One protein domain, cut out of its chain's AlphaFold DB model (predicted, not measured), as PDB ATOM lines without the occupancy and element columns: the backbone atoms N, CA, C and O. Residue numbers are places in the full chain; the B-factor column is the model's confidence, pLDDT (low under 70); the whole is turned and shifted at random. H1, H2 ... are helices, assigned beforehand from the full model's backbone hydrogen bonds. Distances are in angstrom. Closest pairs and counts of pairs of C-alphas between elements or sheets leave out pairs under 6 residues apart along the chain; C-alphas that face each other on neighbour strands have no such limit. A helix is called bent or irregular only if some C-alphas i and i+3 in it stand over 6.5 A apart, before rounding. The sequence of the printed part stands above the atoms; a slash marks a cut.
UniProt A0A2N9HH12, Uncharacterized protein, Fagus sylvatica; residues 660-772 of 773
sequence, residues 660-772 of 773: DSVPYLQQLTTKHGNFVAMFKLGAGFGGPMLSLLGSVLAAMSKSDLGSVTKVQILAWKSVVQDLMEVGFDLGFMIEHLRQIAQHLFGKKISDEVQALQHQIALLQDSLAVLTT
ATOM      1  N   ASP A 660      20.918   6.349 -51.011       56.25
ATOM      2  CA  ASP A 660      20.297   7.605 -50.601       56.25
ATOM      3  C   ASP A 660      21.260   8.801 -50.692       56.25
ATOM      4  O   ASP A 660      20.826   9.949 -50.727       56.25
ATOM      5  N   SER A 661      22.571   8.539 -50.720       57.16
ATOM      6  CA  SER A 661      23.625   9.556 -50.766       57.16
ATOM      7  C   SER A 661      24.229   9.780 -52.155       57.16
ATOM      8  O   SER A 661      24.788  10.847 -52.412       57.16
ATOM      9  N   VAL A 662      24.051   8.823 -53.076       57.47
ATOM     10  CA  VAL A 662      24.446   8.949 -54.489       57.47
ATOM     11  C   VAL A 662      23.913  10.236 -55.145       57.47
ATOM     12  O   VAL A 662      24.735  10.936 -55.741       57.47
ATOM     13  N   PRO A 663      22.621  10.628 -55.028       61.19
ATOM     14  CA  PRO A 663      22.138  11.855 -55.666       61.19
ATOM     15  C   PRO A 663      22.827  13.117 -55.132       61.19
ATOM     16  O   PRO A 663      23.182  13.984 -55.927       61.19
ATOM     17  N   TYR A 664      23.094  13.215 -53.824       61.16
ATOM     18  CA  TYR A 664      23.784  14.376 -53.244       61.16
ATOM     19  C   TYR A 664      25.251  14.454 -53.685       61.16
ATOM     20  O   TYR A 664      25.739  15.528 -54.030       61.16
ATOM     21  N   LEU A 665      25.956  13.320 -53.734       62.50
ATOM     22  CA  LEU A 665      27.347  13.261 -54.198       62.50
ATOM     23  C   LEU A 665      27.464  13.560 -55.701       62.50
ATOM     24  O   LEU A 665      28.378  14.273 -56.122       62.50
ATOM     25  N   GLN A 666      26.513  13.081 -56.509       59.44
ATOM     26  CA  GLN A 666      26.422  13.417 -57.931       59.44
ATOM     27  C   GLN A 666      26.141  14.914 -58.119       59.44
ATOM     28  O   GLN A 666      26.839  15.563 -58.897       59.44
ATOM     29  N   GLN A 667      25.200  15.477 -57.352       59.66
ATOM     30  CA  GLN A 667      24.871  16.904 -57.363       59.66
ATOM     31  C   GLN A 667      26.077  17.775 -56.973       59.66
ATOM     32  O   GLN A 667      26.352  18.765 -57.649       59.66
ATOM     33  N   LEU A 668      26.848  17.397 -55.943       63.09
ATOM     34  CA  LEU A 668      28.109  18.073 -55.616       63.09
ATOM     35  C   LEU A 668      29.118  17.997 -56.766       63.09
ATOM     36  O   LEU A 668      29.669  19.027 -57.154       63.09
ATOM     37  N   THR A 669      29.313  16.809 -57.348       59.62
ATOM     38  CA  THR A 669      30.267  16.596 -58.453       59.62
ATOM     39  C   THR A 669      29.922  17.462 -59.669       59.62
ATOM     40  O   THR A 669      30.810  18.020 -60.309       59.62
ATOM     41  N   THR A 670      28.631  17.643 -59.969       61.81
ATOM     42  CA  THR A 670      28.191  18.526 -61.061       61.81
ATOM     43  C   THR A 670      28.354  20.016 -60.760       61.81
ATOM     44  O   THR A 670      28.436  20.797 -61.702       61.81
ATOM     45  N   LYS A 671      28.393  20.423 -59.482       60.06
ATOM     46  CA  LYS A 671      28.280  21.837 -59.079       60.06
ATOM     47  C   LYS A 671      29.586  22.469 -58.583       60.06
ATOM     48  O   LYS A 671      29.788  23.665 -58.765       60.06
ATOM     49  N   HIS A 672      30.480  21.671 -57.999       59.06
ATOM     50  CA  HIS A 672      31.828  22.085 -57.580       59.06
ATOM     51  C   HIS A 672      32.945  21.347 -58.343       59.06
ATOM     52  O   HIS A 672      34.123  21.530 -58.052       59.06
ATOM     53  N   GLY A 673      32.592  20.538 -59.347       63.03
ATOM     54  CA  GLY A 673      33.543  19.731 -60.106       63.03
ATOM     55  C   GLY A 673      34.016  18.496 -59.336       63.03
ATOM     56  O   GLY A 673      33.393  18.051 -58.371       63.03
ATOM     57  N   ASN A 674      35.133  17.910 -59.778       64.69
ATOM     58  CA  ASN A 674      35.688  16.717 -59.144       64.69
ATOM     59  C   ASN A 674      36.422  17.064 -57.835       64.69
ATOM     60  O   ASN A 674      37.650  17.118 -57.797       64.69
ATOM     61  N   PHE A 675      35.665  17.220 -56.750       66.88
ATOM     62  CA  PHE A 675      36.185  17.411 -55.391       66.88
ATOM     63  C   PHE A 675      36.992  16.204 -54.854       66.88
ATOM     64  O   PHE A 675      37.553  16.271 -53.764       66.88
ATOM     65  N   VAL A 676      37.087  15.101 -55.608       63.47
ATOM     66  CA  VAL A 676      37.931  13.926 -55.311       63.47
ATOM     67  C   VAL A 676      39.264  13.973 -56.085       63.47
ATOM     68  O   VAL A 676      40.116  13.111 -55.904       63.47
ATOM     69  N   ALA A 677      39.503  14.977 -56.940       57.34
ATOM     70  CA  ALA A 677      40.679  15.031 -57.821       57.34
ATOM     71  C   ALA A 677      42.038  15.096 -57.090       57.34
ATOM     72  O   ALA A 677      43.055  14.726 -57.674       57.34
ATOM     73  N   MET A 678      42.060  15.553 -55.833       55.59
ATOM     74  CA  MET A 678      43.269  15.640 -55.001       55.59
ATOM     75  C   MET A 678      43.428  14.455 -54.027       55.59
ATOM     76  O   MET A 678      44.439  14.372 -53.326       55.59
ATOM     77  N   PHE A 679      42.478  13.512 -54.006       56.03
ATOM     78  CA  PHE A 679      42.506  12.329 -53.147       56.03
ATOM     79  C   PHE A 679      43.520  11.308 -53.684       56.03
ATOM     80  O   PHE A 679      43.305  10.672 -54.714       56.03
ATOM     81  N   LYS A 680      44.652  11.158 -52.984       52.19
ATOM     82  CA  LYS A 680      45.792  10.332 -53.432       52.19
ATOM     83  C   LYS A 680      45.803   8.898 -52.894       52.19
ATOM     84  O   LYS A 680      46.688   8.128 -53.260       52.19
ATOM     85  N   LEU A 681      44.852   8.515 -52.039       50.12
ATOM     86  CA  LEU A 681      44.747   7.130 -51.572       50.12
ATOM     87  C   LEU A 681      44.149   6.228 -52.664       50.12
ATOM     88  O   LEU A 681      43.246   6.622 -53.398       50.12
ATOM     89  N   GLY A 682      44.646   4.992 -52.752       38.78
ATOM     90  CA  GLY A 682      44.208   4.025 -53.761       38.78
ATOM     91  C   GLY A 682      42.711   3.691 -53.689       38.78
ATOM     92  O   GLY A 682      42.068   3.837 -52.647       38.78
ATOM     93  N   ALA A 683      42.167   3.180 -54.800       41.59
ATOM     94  CA  ALA A 683      40.726   3.034 -55.051       41.59
ATOM     95  C   ALA A 683      39.903   2.348 -53.936       41.59
ATOM     96  O   ALA A 683      38.721   2.653 -53.784       41.59
ATOM     97  N   GLY A 684      40.508   1.476 -53.119       41.97
ATOM     98  CA  GLY A 684      39.845   0.840 -51.973       41.97
ATOM     99  C   GLY A 684      39.434   1.794 -50.837       41.97
ATOM    100  O   GLY A 684      38.513   1.473 -50.090       41.97
ATOM    101  N   PHE A 685      40.060   2.971 -50.708       49.25
ATOM    102  CA  PHE A 685      39.732   3.949 -49.656       49.25
ATOM    103  C   PHE A 685      38.718   5.019 -50.086       49.25
ATOM    104  O   PHE A 685      38.093   5.636 -49.223       49.25
ATOM    105  N   GLY A 686      38.506   5.224 -51.391       53.53
ATOM    106  CA  GLY A 686      37.569   6.236 -51.891       53.53
ATOM    107  C   GLY A 686      36.113   5.946 -51.509       53.53
ATOM    108  O   GLY A 686      35.404   6.843 -51.062       53.53
ATOM    109  N   GLY A 687      35.684   4.682 -51.610       59.72
ATOM    110  CA  GLY A 687      34.316   4.252 -51.285       59.72
ATOM    111  C   GLY A 687      33.889   4.550 -49.838       59.72
ATOM    112  O   GLY A 687      32.883   5.234 -49.641       59.72
ATOM    113  N   PRO A 688      34.648   4.112 -48.811       61.50
ATOM    114  CA  PRO A 688      34.355   4.436 -47.412       61.50
ATOM    115  C   PRO A 688      34.310   5.943 -47.113       61.50
ATOM    116  O   PRO A 688      33.429   6.387 -46.380       61.50
ATOM    117  N   MET A 689      35.206   6.738 -47.706       66.44
ATOM    118  CA  MET A 689      35.237   8.190 -47.487       66.44
ATOM    119  C   MET A 689      34.080   8.917 -48.188       66.44
ATOM    120  O   MET A 689      33.466   9.807 -47.602       66.44
ATOM    121  N   LEU A 690      33.698   8.488 -49.397       66.31
ATOM    122  CA  LEU A 690      32.489   8.970 -50.073       66.31
ATOM    123  C   LEU A 690      31.208   8.555 -49.335       66.31
ATOM    124  O   LEU A 690      30.260   9.331 -49.290       66.31
ATOM    125  N   SER A 691      31.182   7.377 -48.706       71.69
ATOM    126  CA  SER A 691      30.082   6.944 -47.833       71.69
ATOM    127  C   SER A 691      29.961   7.823 -46.577       71.69
ATOM    128  O   SER A 691      28.858   8.229 -46.205       71.69
ATOM    129  N   LEU A 692      31.089   8.201 -45.965       74.06
ATOM    130  CA  LEU A 692      31.131   9.132 -44.832       74.06
ATOM    131  C   LEU A 692      30.644  10.538 -45.230       74.06
ATOM    132  O   LEU A 692      29.752  11.084 -44.579       74.06
ATOM    133  N   LEU A 693      31.142  11.080 -46.346       75.06
ATOM    134  CA  LEU A 693      30.678  12.349 -46.921       75.06
ATOM    135  C   LEU A 693      29.176  12.312 -47.242       75.06
ATOM    136  O   LEU A 693      28.423  13.204 -46.856       75.06
ATOM    137  N   GLY A 694      28.726  11.242 -47.900       70.38
ATOM    138  CA  GLY A 694      27.325  10.994 -48.218       70.38
ATOM    139  C   GLY A 694      26.425  10.914 -46.982       70.38
ATOM    140  O   GLY A 694      25.285  11.372 -47.023       70.38
ATOM    141  N   SER A 695      26.954  10.406 -45.866       75.12
ATOM    142  CA  SER A 695      26.254  10.344 -44.578       75.12
ATOM    143  C   SER A 695      26.114  11.724 -43.925       75.12
ATOM    144  O   SER A 695      25.045  12.033 -43.403       75.12
ATOM    145  N   VAL A 696      27.139  12.585 -44.006       78.44
ATOM    146  CA  VAL A 696      27.043  13.992 -43.560       78.44
ATOM    147  C   VAL A 696      26.010  14.748 -44.394       78.44
ATOM    148  O   VAL A 696      25.130  15.393 -43.832       78.44
ATOM    149  N   LEU A 697      26.051  14.609 -45.721       74.81
ATOM    150  CA  LEU A 697      25.099  15.261 -46.628       74.81
ATOM    151  C   LEU A 697      23.656  14.808 -46.371       74.81
ATOM    152  O   LEU A 697      22.757  15.645 -46.307       74.81
ATOM    153  N   ALA A 698      23.438  13.508 -46.156       76.00
ATOM    154  CA  ALA A 698      22.129  12.961 -45.812       76.00
ATOM    155  C   ALA A 698      21.661  13.330 -44.388       76.00
ATOM    156  O   ALA A 698      20.460  13.321 -44.131       76.00
ATOM    157  N   ALA A 699      22.568  13.650 -43.460       77.88
ATOM    158  CA  ALA A 699      22.214  14.181 -42.142       77.88
ATOM    159  C   ALA A 699      21.841  15.672 -42.220       77.88
ATOM    160  O   ALA A 699      20.838  16.084 -41.638       77.88
ATOM    161  N   MET A 700      22.599  16.461 -42.987       75.75
ATOM    162  CA  MET A 700      22.301  17.870 -43.256       75.75
ATOM    163  C   MET A 700      20.961  18.028 -43.991       75.75
ATOM    164  O   MET A 700      20.145  18.843 -43.578       75.75
ATOM    165  N   SER A 701      20.681  17.213 -45.016       71.06
ATOM    166  CA  SER A 701      19.427  17.295 -45.788       71.06
ATOM    167  C   SER A 701      18.176  16.826 -45.032       71.06
ATOM    168  O   SER A 701      17.063  17.149 -45.445       71.06
ATOM    169  N   LYS A 702      18.343  16.069 -43.937       73.81
ATOM    170  CA  LYS A 702      17.256  15.576 -43.069       73.81
ATOM    171  C   LYS A 702      17.050  16.414 -41.801       73.81
ATOM    172  O   LYS A 702      16.137  16.114 -41.036       73.81
ATOM    173  N   SER A 703      17.883  17.427 -41.556       74.25
ATOM    174  CA  SER A 703      17.782  18.286 -40.370       74.25
ATOM    175  C   SER A 703      16.975  19.545 -40.683       74.25
ATOM    176  O   SER A 703      17.343  20.296 -41.584       74.25
ATOM    177  N   ASP A 704      15.908  19.814 -39.923       67.38
ATOM    178  CA  ASP A 704      15.231  21.113 -40.000       67.38
ATOM    179  C   ASP A 704      16.137  22.215 -39.440       67.38
ATOM    180  O   ASP A 704      16.731  22.043 -38.374       67.38
ATOM    181  N   LEU A 705      16.207  23.357 -40.128       60.81
ATOM    182  CA  LEU A 705      17.145  24.432 -39.813       60.81
ATOM    183  C   LEU A 705      16.956  24.976 -38.384       60.81
ATOM    184  O   LEU A 705      17.948  25.249 -37.715       60.81
ATOM    185  N   GLY A 706      15.718  25.055 -37.881       60.00
ATOM    186  CA  GLY A 706      15.417  25.501 -36.516       60.00
ATOM    187  C   GLY A 706      15.778  24.487 -35.424       60.00
ATOM    188  O   GLY A 706      15.863  24.854 -34.255       60.00
ATOM    189  N   SER A 707      16.024  23.226 -35.794       64.25
ATOM    190  CA  SER A 707      16.420  22.143 -34.879       64.25
ATOM    191  C   SER A 707      17.937  21.921 -34.777       64.25
ATOM    192  O   SER A 707      18.389  21.153 -33.925       64.25
ATOM    193  N   VAL A 708      18.738  22.566 -35.635       73.88
ATOM    194  CA  VAL A 708      20.185  22.328 -35.719       73.88
ATOM    195  C   VAL A 708      20.931  22.960 -34.538       73.88
ATOM    196  O   VAL A 708      21.008  24.179 -34.388       73.88
ATOM    197  N   THR A 709      21.564  22.120 -33.721       74.94
ATOM    198  CA  THR A 709      22.383  22.543 -32.575       74.94
ATOM    199  C   THR A 709      23.836  22.868 -32.953       74.94
ATOM    200  O   THR A 709      24.381  22.367 -33.941       74.94
ATOM    201  N   LYS A 710      24.523  23.632 -32.087       73.62
ATOM    202  CA  LYS A 710      25.977  23.895 -32.179       73.62
ATOM    203  C   LYS A 710      26.791  22.598 -32.276       73.62
ATOM    204  O   LYS A 710      27.755  22.540 -33.033       73.62
ATOM    205  N   VAL A 711      26.375  21.554 -31.554       78.50
ATOM    206  CA  VAL A 711      27.039  20.240 -31.535       78.50
ATOM    207  C   VAL A 711      26.949  19.548 -32.899       78.50
ATOM    208  O   VAL A 711      27.956  19.040 -33.382       78.50
ATOM    209  N   GLN A 712      25.787  19.577 -33.563       75.12
ATOM    210  CA  GLN A 712      25.619  18.982 -34.898       75.12
ATOM    211  C   GLN A 712      26.459  19.705 -35.959       75.12
ATOM    212  O   GLN A 712      27.142  19.045 -36.739       75.12
ATOM    213  N   ILE A 713      26.487  21.043 -35.947       74.56
ATOM    214  CA  ILE A 713      27.312  21.827 -36.885       74.56
ATOM    215  C   ILE A 713      28.802  21.535 -36.680       74.56
ATOM    216  O   ILE A 713      29.523  21.352 -37.658       74.56
ATOM    217  N   LEU A 714      29.269  21.454 -35.429       76.62
ATOM    218  CA  LEU A 714      30.661  21.108 -35.125       76.62
ATOM    219  C   LEU A 714      31.003  19.668 -35.537       76.62
ATOM    220  O   LEU A 714      32.067  19.451 -36.111       76.62
ATOM    221  N   ALA A 715      30.098  18.707 -35.330       77.62
ATOM    222  CA  ALA A 715      30.284  17.324 -35.770       77.62
ATOM    223  C   ALA A 715      30.377  17.209 -37.303       77.62
ATOM    224  O   ALA A 715      31.285  16.554 -37.816       77.62
ATOM    225  N   TRP A 716      29.497  17.889 -38.048       83.06
ATOM    226  CA  TRP A 716      29.586  17.956 -39.512       83.06
ATOM    227  C   TRP A 716      30.873  18.647 -39.967       83.06
ATOM    228  O   TRP A 716      31.554  18.137 -40.851       83.06
ATOM    229  N   LYS A 717      31.248  19.767 -39.333       80.69
ATOM    230  CA  LYS A 717      32.486  20.494 -39.637       80.69
ATOM    231  C   LYS A 717      33.717  19.603 -39.449       80.69
ATOM    232  O   LYS A 717      34.552  19.582 -40.344       80.69
ATOM    233  N   SER A 718      33.800  18.852 -38.345       77.12
ATOM    234  CA  SER A 718      34.906  17.918 -38.084       77.12
ATOM    235  C   SER A 718      35.049  16.911 -39.219       77.12
ATOM    236  O   SER A 718      36.074  16.901 -39.884       77.12
ATOM    237  N   VAL A 719      33.985  16.169 -39.546       78.38
ATOM    238  CA  VAL A 719      34.035  15.134 -40.596       78.38
ATOM    239  C   VAL A 719      34.418  15.709 -41.968       78.38
ATOM    240  O   VAL A 719      35.098  15.053 -42.753       78.38
ATOM    241  N   VAL A 720      34.023  16.950 -42.269       74.56
ATOM    242  CA  VAL A 720      34.444  17.639 -43.498       74.56
ATOM    243  C   VAL A 720      35.923  18.040 -43.448       74.56
ATOM    244  O   VAL A 720      36.610  17.894 -44.456       74.56
ATOM    245  N   GLN A 721      36.437  18.494 -42.300       80.69
ATOM    246  CA  GLN A 721      37.866  18.771 -42.115       80.69
ATOM    247  C   GLN A 721      38.711  17.488 -42.230       80.69
ATOM    248  O   GLN A 721      39.706  17.501 -42.951       80.69
ATOM    249  N   ASP A 722      38.272  16.378 -41.628       78.81
ATOM    250  CA  ASP A 722      38.929  15.066 -41.720       78.81
ATOM    251  C   ASP A 722      39.049  14.614 -43.191       78.81
ATOM    252  O   ASP A 722      40.100  14.173 -43.658       78.81
ATOM    253  N   LEU A 723      37.974  14.773 -43.973       71.12
ATOM    254  CA  LEU A 723      37.968  14.466 -45.407       71.12
ATOM    255  C   LEU A 723      38.876  15.413 -46.215       71.12
ATOM    256  O   LEU A 723      39.517  14.972 -47.172       71.12
ATOM    257  N   MET A 724      38.979  16.689 -45.832       79.19
ATOM    258  CA  MET A 724      39.912  17.635 -46.457       79.19
ATOM    259  C   MET A 724      41.378  17.291 -46.180       79.19
ATOM    260  O   MET A 724      42.211  17.442 -47.073       79.19
ATOM    261  N   GLU A 725      41.704  16.781 -44.991       73.75
ATOM    262  CA  GLU A 725      43.056  16.314 -44.661       73.75
ATOM    263  C   GLU A 725      43.475  15.123 -45.539       73.75
ATOM    264  O   GLU A 725      44.585  15.097 -46.072       73.75
ATOM    265  N   VAL A 726      42.552  14.186 -45.787       66.31
ATOM    266  CA  VAL A 726      42.765  13.033 -46.686       66.31
ATOM    267  C   VAL A 726      42.749  13.434 -48.183       66.31
ATOM    268  O   VAL A 726      43.056  12.623 -49.060       66.31
ATOM    269  N   GLY A 727      42.466  14.703 -48.500       65.06
ATOM    270  CA  GLY A 727      42.641  15.284 -49.836       65.06
ATOM    271  C   GLY A 727      41.367  15.452 -50.667       65.06
ATOM    272  O   GLY A 727      41.469  15.589 -51.886       65.06
ATOM    273  N   PHE A 728      40.177  15.456 -50.060       68.31
ATOM    274  CA  PHE A 728      38.967  15.927 -50.746       68.31
ATOM    275  C   PHE A 728      38.901  17.465 -50.734       68.31
ATOM    276  O   PHE A 728      39.060  18.093 -49.689       68.31
ATOM    277  N   ASP A 729      38.602  18.096 -51.869       75.56
ATOM    278  CA  ASP A 729      38.428  19.552 -51.950       75.56
ATOM    279  C   ASP A 729      37.012  19.964 -51.510       75.56
ATOM    280  O   ASP A 729      36.119  20.181 -52.325       75.56
ATOM    281  N   LEU A 730      36.790  20.009 -50.193       81.06
ATOM    282  CA  LEU A 730      35.496  20.337 -49.574       81.06
ATOM    283  C   LEU A 730      35.485  21.710 -48.885       81.06
ATOM    284  O   LEU A 730      34.614  21.976 -48.053       81.06
ATOM    285  N   GLY A 731      36.408  22.612 -49.240       75.62
ATOM    286  CA  GLY A 731      36.485  23.953 -48.639       75.62
ATOM    287  C   GLY A 731      35.173  24.743 -48.757       75.62
ATOM    288  O   GLY A 731      34.781  25.454 -47.831       75.62
ATOM    289  N   PHE A 732      34.426  24.521 -49.845       77.50
ATOM    290  CA  PHE A 732      33.093  25.088 -50.057       77.50
ATOM    291  C   PHE A 732      32.053  24.636 -49.012       77.50
ATOM    292  O   PHE A 732      31.125  25.387 -48.713       77.50
ATOM    293  N   MET A 733      32.195  23.443 -48.415       76.25
ATOM    294  CA  MET A 733      31.274  22.963 -47.375       76.25
ATOM    295  C   MET A 733      31.596  23.537 -45.997       76.25
ATOM    296  O   MET A 733      30.672  23.803 -45.232       76.25
ATOM    297  N   ILE A 734      32.872  23.789 -45.686       77.50
ATOM    298  CA  ILE A 734      33.261  24.510 -44.463       77.50
ATOM    299  C   ILE A 734      32.692  25.934 -44.485       77.50
ATOM    300  O   ILE A 734      32.122  26.387 -43.493       77.50
ATOM    301  N   GLU A 735      32.774  26.608 -45.634       74.38
ATOM    302  CA  GLU A 735      32.160  27.922 -45.844       74.38
ATOM    303  C   GLU A 735      30.623  27.869 -45.732       74.38
ATOM    304  O   GLU A 735      30.020  28.710 -45.067       74.38
ATOM    305  N   HIS A 736      29.971  26.841 -46.281       70.62
ATOM    306  CA  HIS A 736      28.521  26.676 -46.142       70.62
ATOM    307  C   HIS A 736      28.082  26.411 -44.686       70.62
ATOM    308  O   HIS A 736      27.123  27.014 -44.205       70.62
ATOM    309  N   LEU A 737      28.820  25.580 -43.939       78.00
ATOM    310  CA  LEU A 737      28.586  25.357 -42.506       78.00
ATOM    311  C   LEU A 737      28.812  26.637 -41.682       78.00
ATOM    312  O   LEU A 737      28.069  26.889 -40.731       78.00
ATOM    313  N   ARG A 738      29.779  27.485 -42.069       76.25
ATOM    314  CA  ARG A 738      29.992  28.816 -41.477       76.25
ATOM    315  C   ARG A 738      28.774  29.722 -41.687       76.25
ATOM    316  O   ARG A 738      28.348  30.378 -40.740       76.25
ATOM    317  N   GLN A 739      28.186  29.724 -42.883       71.62
ATOM    318  CA  GLN A 739      26.981  30.501 -43.200       71.62
ATOM    319  C   GLN A 739      25.752  30.018 -42.408       71.62
ATOM    320  O   GLN A 739      25.040  30.838 -41.833       71.62
ATOM    321  N   ILE A 740      25.546  28.698 -42.296       73.06
ATOM    322  CA  ILE A 740      24.479  28.103 -41.464       73.06
ATOM    323  C   ILE A 740      24.645  28.517 -39.992       73.06
ATOM    324  O   ILE A 740      23.693  28.984 -39.367       73.06
ATOM    325  N   ALA A 741      25.864  28.416 -39.449       73.06
ATOM    326  CA  ALA A 741      26.162  28.837 -38.081       73.06
ATOM    327  C   ALA A 741      25.915  30.340 -37.861       73.06
ATOM    328  O   ALA A 741      25.342  30.725 -36.842       73.06
ATOM    329  N   GLN A 742      26.307  31.193 -38.814       71.25
ATOM    330  CA  GLN A 742      26.064  32.634 -38.734       71.25
ATOM    331  C   GLN A 742      24.574  32.981 -38.783       71.25
ATOM    332  O   GLN A 742      24.148  33.858 -38.038       71.25
ATOM    333  N   HIS A 743      23.767  32.284 -39.588       67.50
ATOM    334  CA  HIS A 743      22.323  32.519 -39.624       67.50
ATOM    335  C   HIS A 743      21.640  32.125 -38.302       67.50
ATOM    336  O   HIS A 743      20.828  32.884 -37.776       67.50
ATOM    337  N   LEU A 744      22.008  30.972 -37.731       67.62
ATOM    338  CA  LEU A 744      21.384  30.442 -36.514       67.62
ATOM    339  C   LEU A 744      21.825  31.172 -35.240       67.62
ATOM    340  O   LEU A 744      20.984  31.646 -34.476       67.62
ATOM    341  N   PHE A 745      23.133  31.300 -35.007       67.50
ATOM    342  CA  PHE A 745      23.639  31.938 -33.787       67.50
ATOM    343  C   PHE A 745      23.644  33.463 -33.890       67.50
ATOM    344  O   PHE A 745      23.379  34.128 -32.894       67.50
ATOM    345  N   GLY A 746      23.862  34.025 -35.085       69.12
ATOM    346  CA  GLY A 746      23.801  35.470 -35.302       69.12
ATOM    347  C   GLY A 746      22.412  36.042 -35.029       69.12
ATOM    348  O   GLY A 746      22.314  37.087 -34.392       69.12
ATOM    349  N   LYS A 747      21.337  35.331 -35.411       68.31
ATOM    350  CA  LYS A 747      19.977  35.751 -35.053       68.31
ATOM    351  C   LYS A 747      19.762  35.728 -33.539       68.31
ATOM    352  O   LYS A 747      19.376  36.749 -32.986       68.31
ATOM    353  N   LYS A 748      20.062  34.609 -32.866       68.19
ATOM    354  CA  LYS A 748      19.877  34.503 -31.409       68.19
ATOM    355  C   LYS A 748      20.635  35.611 -30.655       68.19
ATOM    356  O   LYS A 748      20.060  36.250 -29.783       68.19
ATOM    357  N   ILE A 749      21.891  35.867 -31.028       69.00
ATOM    358  CA  ILE A 749      22.707  36.930 -30.423       69.00
ATOM    359  C   ILE A 749      22.115  38.315 -30.725       69.00
ATOM    360  O   ILE A 749      22.115  39.170 -29.848       69.00
ATOM    361  N   SER A 750      21.571  38.548 -31.926       72.62
ATOM    362  CA  SER A 750      20.875  39.801 -32.256       72.62
ATOM    363  C   SER A 750      19.633  40.019 -31.385       72.62
ATOM    364  O   SER A 750      19.441  41.122 -30.877       72.62
ATOM    365  N   ASP A 751      18.821  38.977 -31.188       77.38
ATOM    366  CA  ASP A 751      17.608  39.028 -30.366       77.38
ATOM    367  C   ASP A 751      17.967  39.305 -28.879       77.38
ATOM    368  O   ASP A 751      17.353  40.157 -28.232       77.38
ATOM    369  N   GLU A 752      19.019  38.661 -28.351       78.25
ATOM    370  CA  GLU A 752      19.533  38.877 -26.983       78.25
ATOM    371  C   GLU A 752      20.170  40.272 -26.798       78.25
ATOM    372  O   GLU A 752      19.902  40.950 -25.802       78.25
ATOM    373  N   VAL A 753      20.959  40.754 -27.765       79.44
ATOM    374  CA  VAL A 753      21.557  42.103 -27.736       79.44
ATOM    375  C   VAL A 753      20.483  43.191 -27.791       79.44
ATOM    376  O   VAL A 753      20.591  44.180 -27.068       79.44
ATOM    377  N   GLN A 754      19.425  43.012 -28.588       85.81
ATOM    378  CA  GLN A 754      18.321  43.971 -28.653       85.81
ATOM    379  C   GLN A 754      17.539  44.036 -27.326       85.81
ATOM    380  O   GLN A 754      17.161  45.126 -26.889       85.81
ATOM    381  N   ALA A 755      17.354  42.902 -26.641       88.44
ATOM    382  CA  ALA A 755      16.753  42.870 -25.306       88.44
ATOM    383  C   ALA A 755      17.619  43.597 -24.257       88.44
ATOM    384  O   ALA A 755      17.102  44.403 -23.480       88.44
ATOM    385  N   LEU A 756      18.941  43.384 -24.274       91.44
ATOM    386  CA  LEU A 756      19.882  44.079 -23.387       91.44
ATOM    387  C   LEU A 756      19.928  45.593 -23.658       91.44
ATOM    388  O   LEU A 756      19.929  46.383 -22.716       91.44
ATOM    389  N   GLN A 757      19.891  46.021 -24.923       88.31
ATOM    390  CA  GLN A 757      19.806  47.444 -25.283       88.31
ATOM    391  C   GLN A 757      18.533  48.105 -24.732       88.31
ATOM    392  O   GLN A 757      18.598  49.219 -24.213       88.31
ATOM    393  N   HIS A 758      17.392  47.409 -24.769       91.75
ATOM    394  CA  HIS A 758      16.141  47.901 -24.183       91.75
ATOM    395  C   HIS A 758      16.205  48.007 -22.647       91.75
ATOM    396  O   HIS A 758      15.659  48.946 -22.066       91.75
ATOM    397  N   GLN A 759      16.891  47.079 -21.967       91.88
ATOM    398  CA  GLN A 759      17.133  47.174 -20.521       91.88
ATOM    399  C   GLN A 759      18.058  48.347 -20.166       91.88
ATOM    400  O   GLN A 759      17.784  49.072 -19.211       91.88
ATOM    401  N   ILE A 760      19.116  48.577 -20.950       91.06
ATOM    402  CA  ILE A 760      20.039  49.706 -20.759       91.06
ATOM    403  C   ILE A 760      19.304  51.045 -20.918       91.06
ATOM    404  O   ILE A 760      19.500  51.927 -20.085       91.06
ATOM    405  N   ALA A 761      18.423  51.183 -21.915       91.06
ATOM    406  CA  ALA A 761      17.608  52.389 -22.095       91.06
ATOM    407  C   ALA A 761      16.695  52.660 -20.878       91.06
ATOM    408  O   ALA A 761      16.747  53.743 -20.302       91.06
ATOM    409  N   LEU A 762      15.947  51.651 -20.406       91.44
ATOM    410  CA  LEU A 762      15.094  51.756 -19.208       91.44
ATOM    411  C   LEU A 762      15.867  52.145 -17.938       91.44
ATOM    412  O   LEU A 762      15.367  52.912 -17.110       91.44
ATOM    413  N   LEU A 763      17.082  51.618 -17.770       91.31
ATOM    414  CA  LEU A 763      17.961  52.002 -16.668       91.31
ATOM    415  C   LEU A 763      18.459  53.444 -16.823       91.31
ATOM    416  O   LEU A 763      18.472  54.170 -15.833       91.31
ATOM    417  N   GLN A 764      18.816  53.881 -18.034       90.56
ATOM    418  CA  GLN A 764      19.255  55.256 -18.303       90.56
ATOM    419  C   GLN A 764      18.143  56.281 -18.045       90.56
ATOM    420  O   GLN A 764      18.396  57.268 -17.355       90.56
ATOM    421  N   ASP A 765      16.917  56.021 -18.505       91.06
ATOM    422  CA  ASP A 765      15.749  56.870 -18.231       91.06
ATOM    423  C   ASP A 765      15.450  56.949 -16.722       91.06
ATOM    424  O   ASP A 765      15.219  58.031 -16.177       91.06
ATOM    425  N   SER A 766      15.525  55.814 -16.013       88.31
ATOM    426  CA  SER A 766      15.330  55.768 -14.555       88.31
ATOM    427  C   SER A 766      16.401  56.564 -13.799       88.31
ATOM    428  O   SER A 766      16.094  57.268 -12.834       88.31
ATOM    429  N   LEU A 767      17.659  56.482 -14.244       86.75
ATOM    430  CA  LEU A 767      18.784  57.214 -13.655       86.75
ATOM    431  C   LEU A 767      18.661  58.720 -13.937       86.75
ATOM    432  O   LEU A 767      18.881  59.523 -13.035       86.75
ATOM    433  N   ALA A 768      18.219  59.101 -15.141       84.94
ATOM    434  CA  ALA A 768      17.946  60.490 -15.502       84.94
ATOM    435  C   ALA A 768      16.886  61.117 -14.578       84.94
ATOM    436  O   ALA A 768      17.130  62.185 -14.017       84.94
ATOM    437  N   VAL A 769      15.762  60.425 -14.340       86.38
ATOM    438  CA  VAL A 769      14.726  60.867 -13.386       86.38
ATOM    439  C   VAL A 769      15.300  61.024 -11.974       86.38
ATOM    440  O   VAL A 769      15.081  62.059 -11.342       86.38
ATOM    441  N   LEU A 770      16.094  60.062 -11.491       77.19
ATOM    442  CA  LEU A 770      16.746  60.157 -10.176       77.19
ATOM    443  C   LEU A 770      17.738  61.330 -10.071       77.19
ATOM    444  O   LEU A 770      17.860  61.905  -8.998       77.19
ATOM    445  N   THR A 771      18.393  61.735 -11.164       80.00
ATOM    446  CA  THR A 771      19.260  62.934 -11.202       80.00
ATOM    447  C   THR A 771      18.515  64.266 -11.373       80.00
ATOM    448  O   THR A 771      19.160  65.308 -11.473       80.00
ATOM    449  N   THR A 772      17.176  64.260 -11.413       77.56
ATOM    450  CA  THR A 772      16.351  65.490 -11.399       77.56
ATOM    451  C   THR A 772      15.757  65.830 -10.025       77.56
ATOM    452  O   THR A 772      15.003  66.800  -9.917       77.56
TER     453      THR A 772
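AT A GLANCE: This is residues 660 to 772 of the 773 residues of an uncharacterized protein of Fagus sylvatica (UniProt A0A2N9HH12). A small compact head of helices has one long helical arm sticking out of it: in the head H2, H3 and the first part of H4 fold back on one another as two successive helical hairpins, with H1 set about perpendicular to H2. The arm is residues 746 to 772, of which 746 to 770 belong to H4, and it makes much of the length. The printed part has 113 residues with four named helices, in the order H1, H2, H3, H4, and no named strand; the class is all helix. The whole is extended, with a radius of gyration of the C-alphas of 21.8 A and spans of 80 by 25 by 23 A.

IN THESE COORDINATES: H1, residues 660 to 672, begins at C-alpha 660 at (20.297, 7.605, -50.601) and is 19.8 A long from first to last C-alpha. It is only just irregular: C-alphas 660 and 663 are 6.9 A apart. H2, residues 683 to 700, is 26.4 A long and also only just irregular, with C-alphas 684 and 687 6.53 A apart. H3, residues 710 to 725, is 22.5 A long. H4, residues 731 to 770, is 56.4 A long, from C-alpha 731 at (36.485, 23.953, -48.639) to C-alpha 770 at (16.746, 60.157, -10.176), with a kink of 27 degrees near residue 747.

HOW THE PARTS SIT: H1 touches H2 with residues 660 to 665 alone; their closest C-alphas, those of Ser 661 and Gly 694, are 4.7 A apart, and their lines are about perpendicular at 83 degrees. H2 and H3 form a helical hairpin at a shallow tilt of 21 degrees, opposite ways; their closest C-alphas, those of Val 696 and Trp 716, are 6.2 A apart. H3 and H4 form another helical hairpin, opposite ways at a shallow tilt of 34.6 degrees, only just short of steep. H4 touches H3 with residues 731 to 741 alone, and the closest C-alphas, those of Lys 717 and Ile 734, are 6.3 A apart. H1 and H3 are apart, as are H2 and H4; H1 and H4 are only just apart, their closest C-alphas 8.2 A from each other. Every O i to N i+4 pair is within hydrogen-bond range in H3 and H4, against 8 of 9 in H1 and 12 of 14 in H2.

THE WHOLE: The two C-alphas farthest apart are those of Ala 683 and Thr 772, at 80.0 A. Without residues 746 to 772, which stand free, the body spans 39 by 25 by 21 A. The printed part has no cut. The link from H3 to H4 is tight, and the other two are short. The mean pLDDT of the printed part is 71.6, and it is under 70 in residues 660 to 690, 704 to 707, 726 to 728 and 743 to 749 of the model.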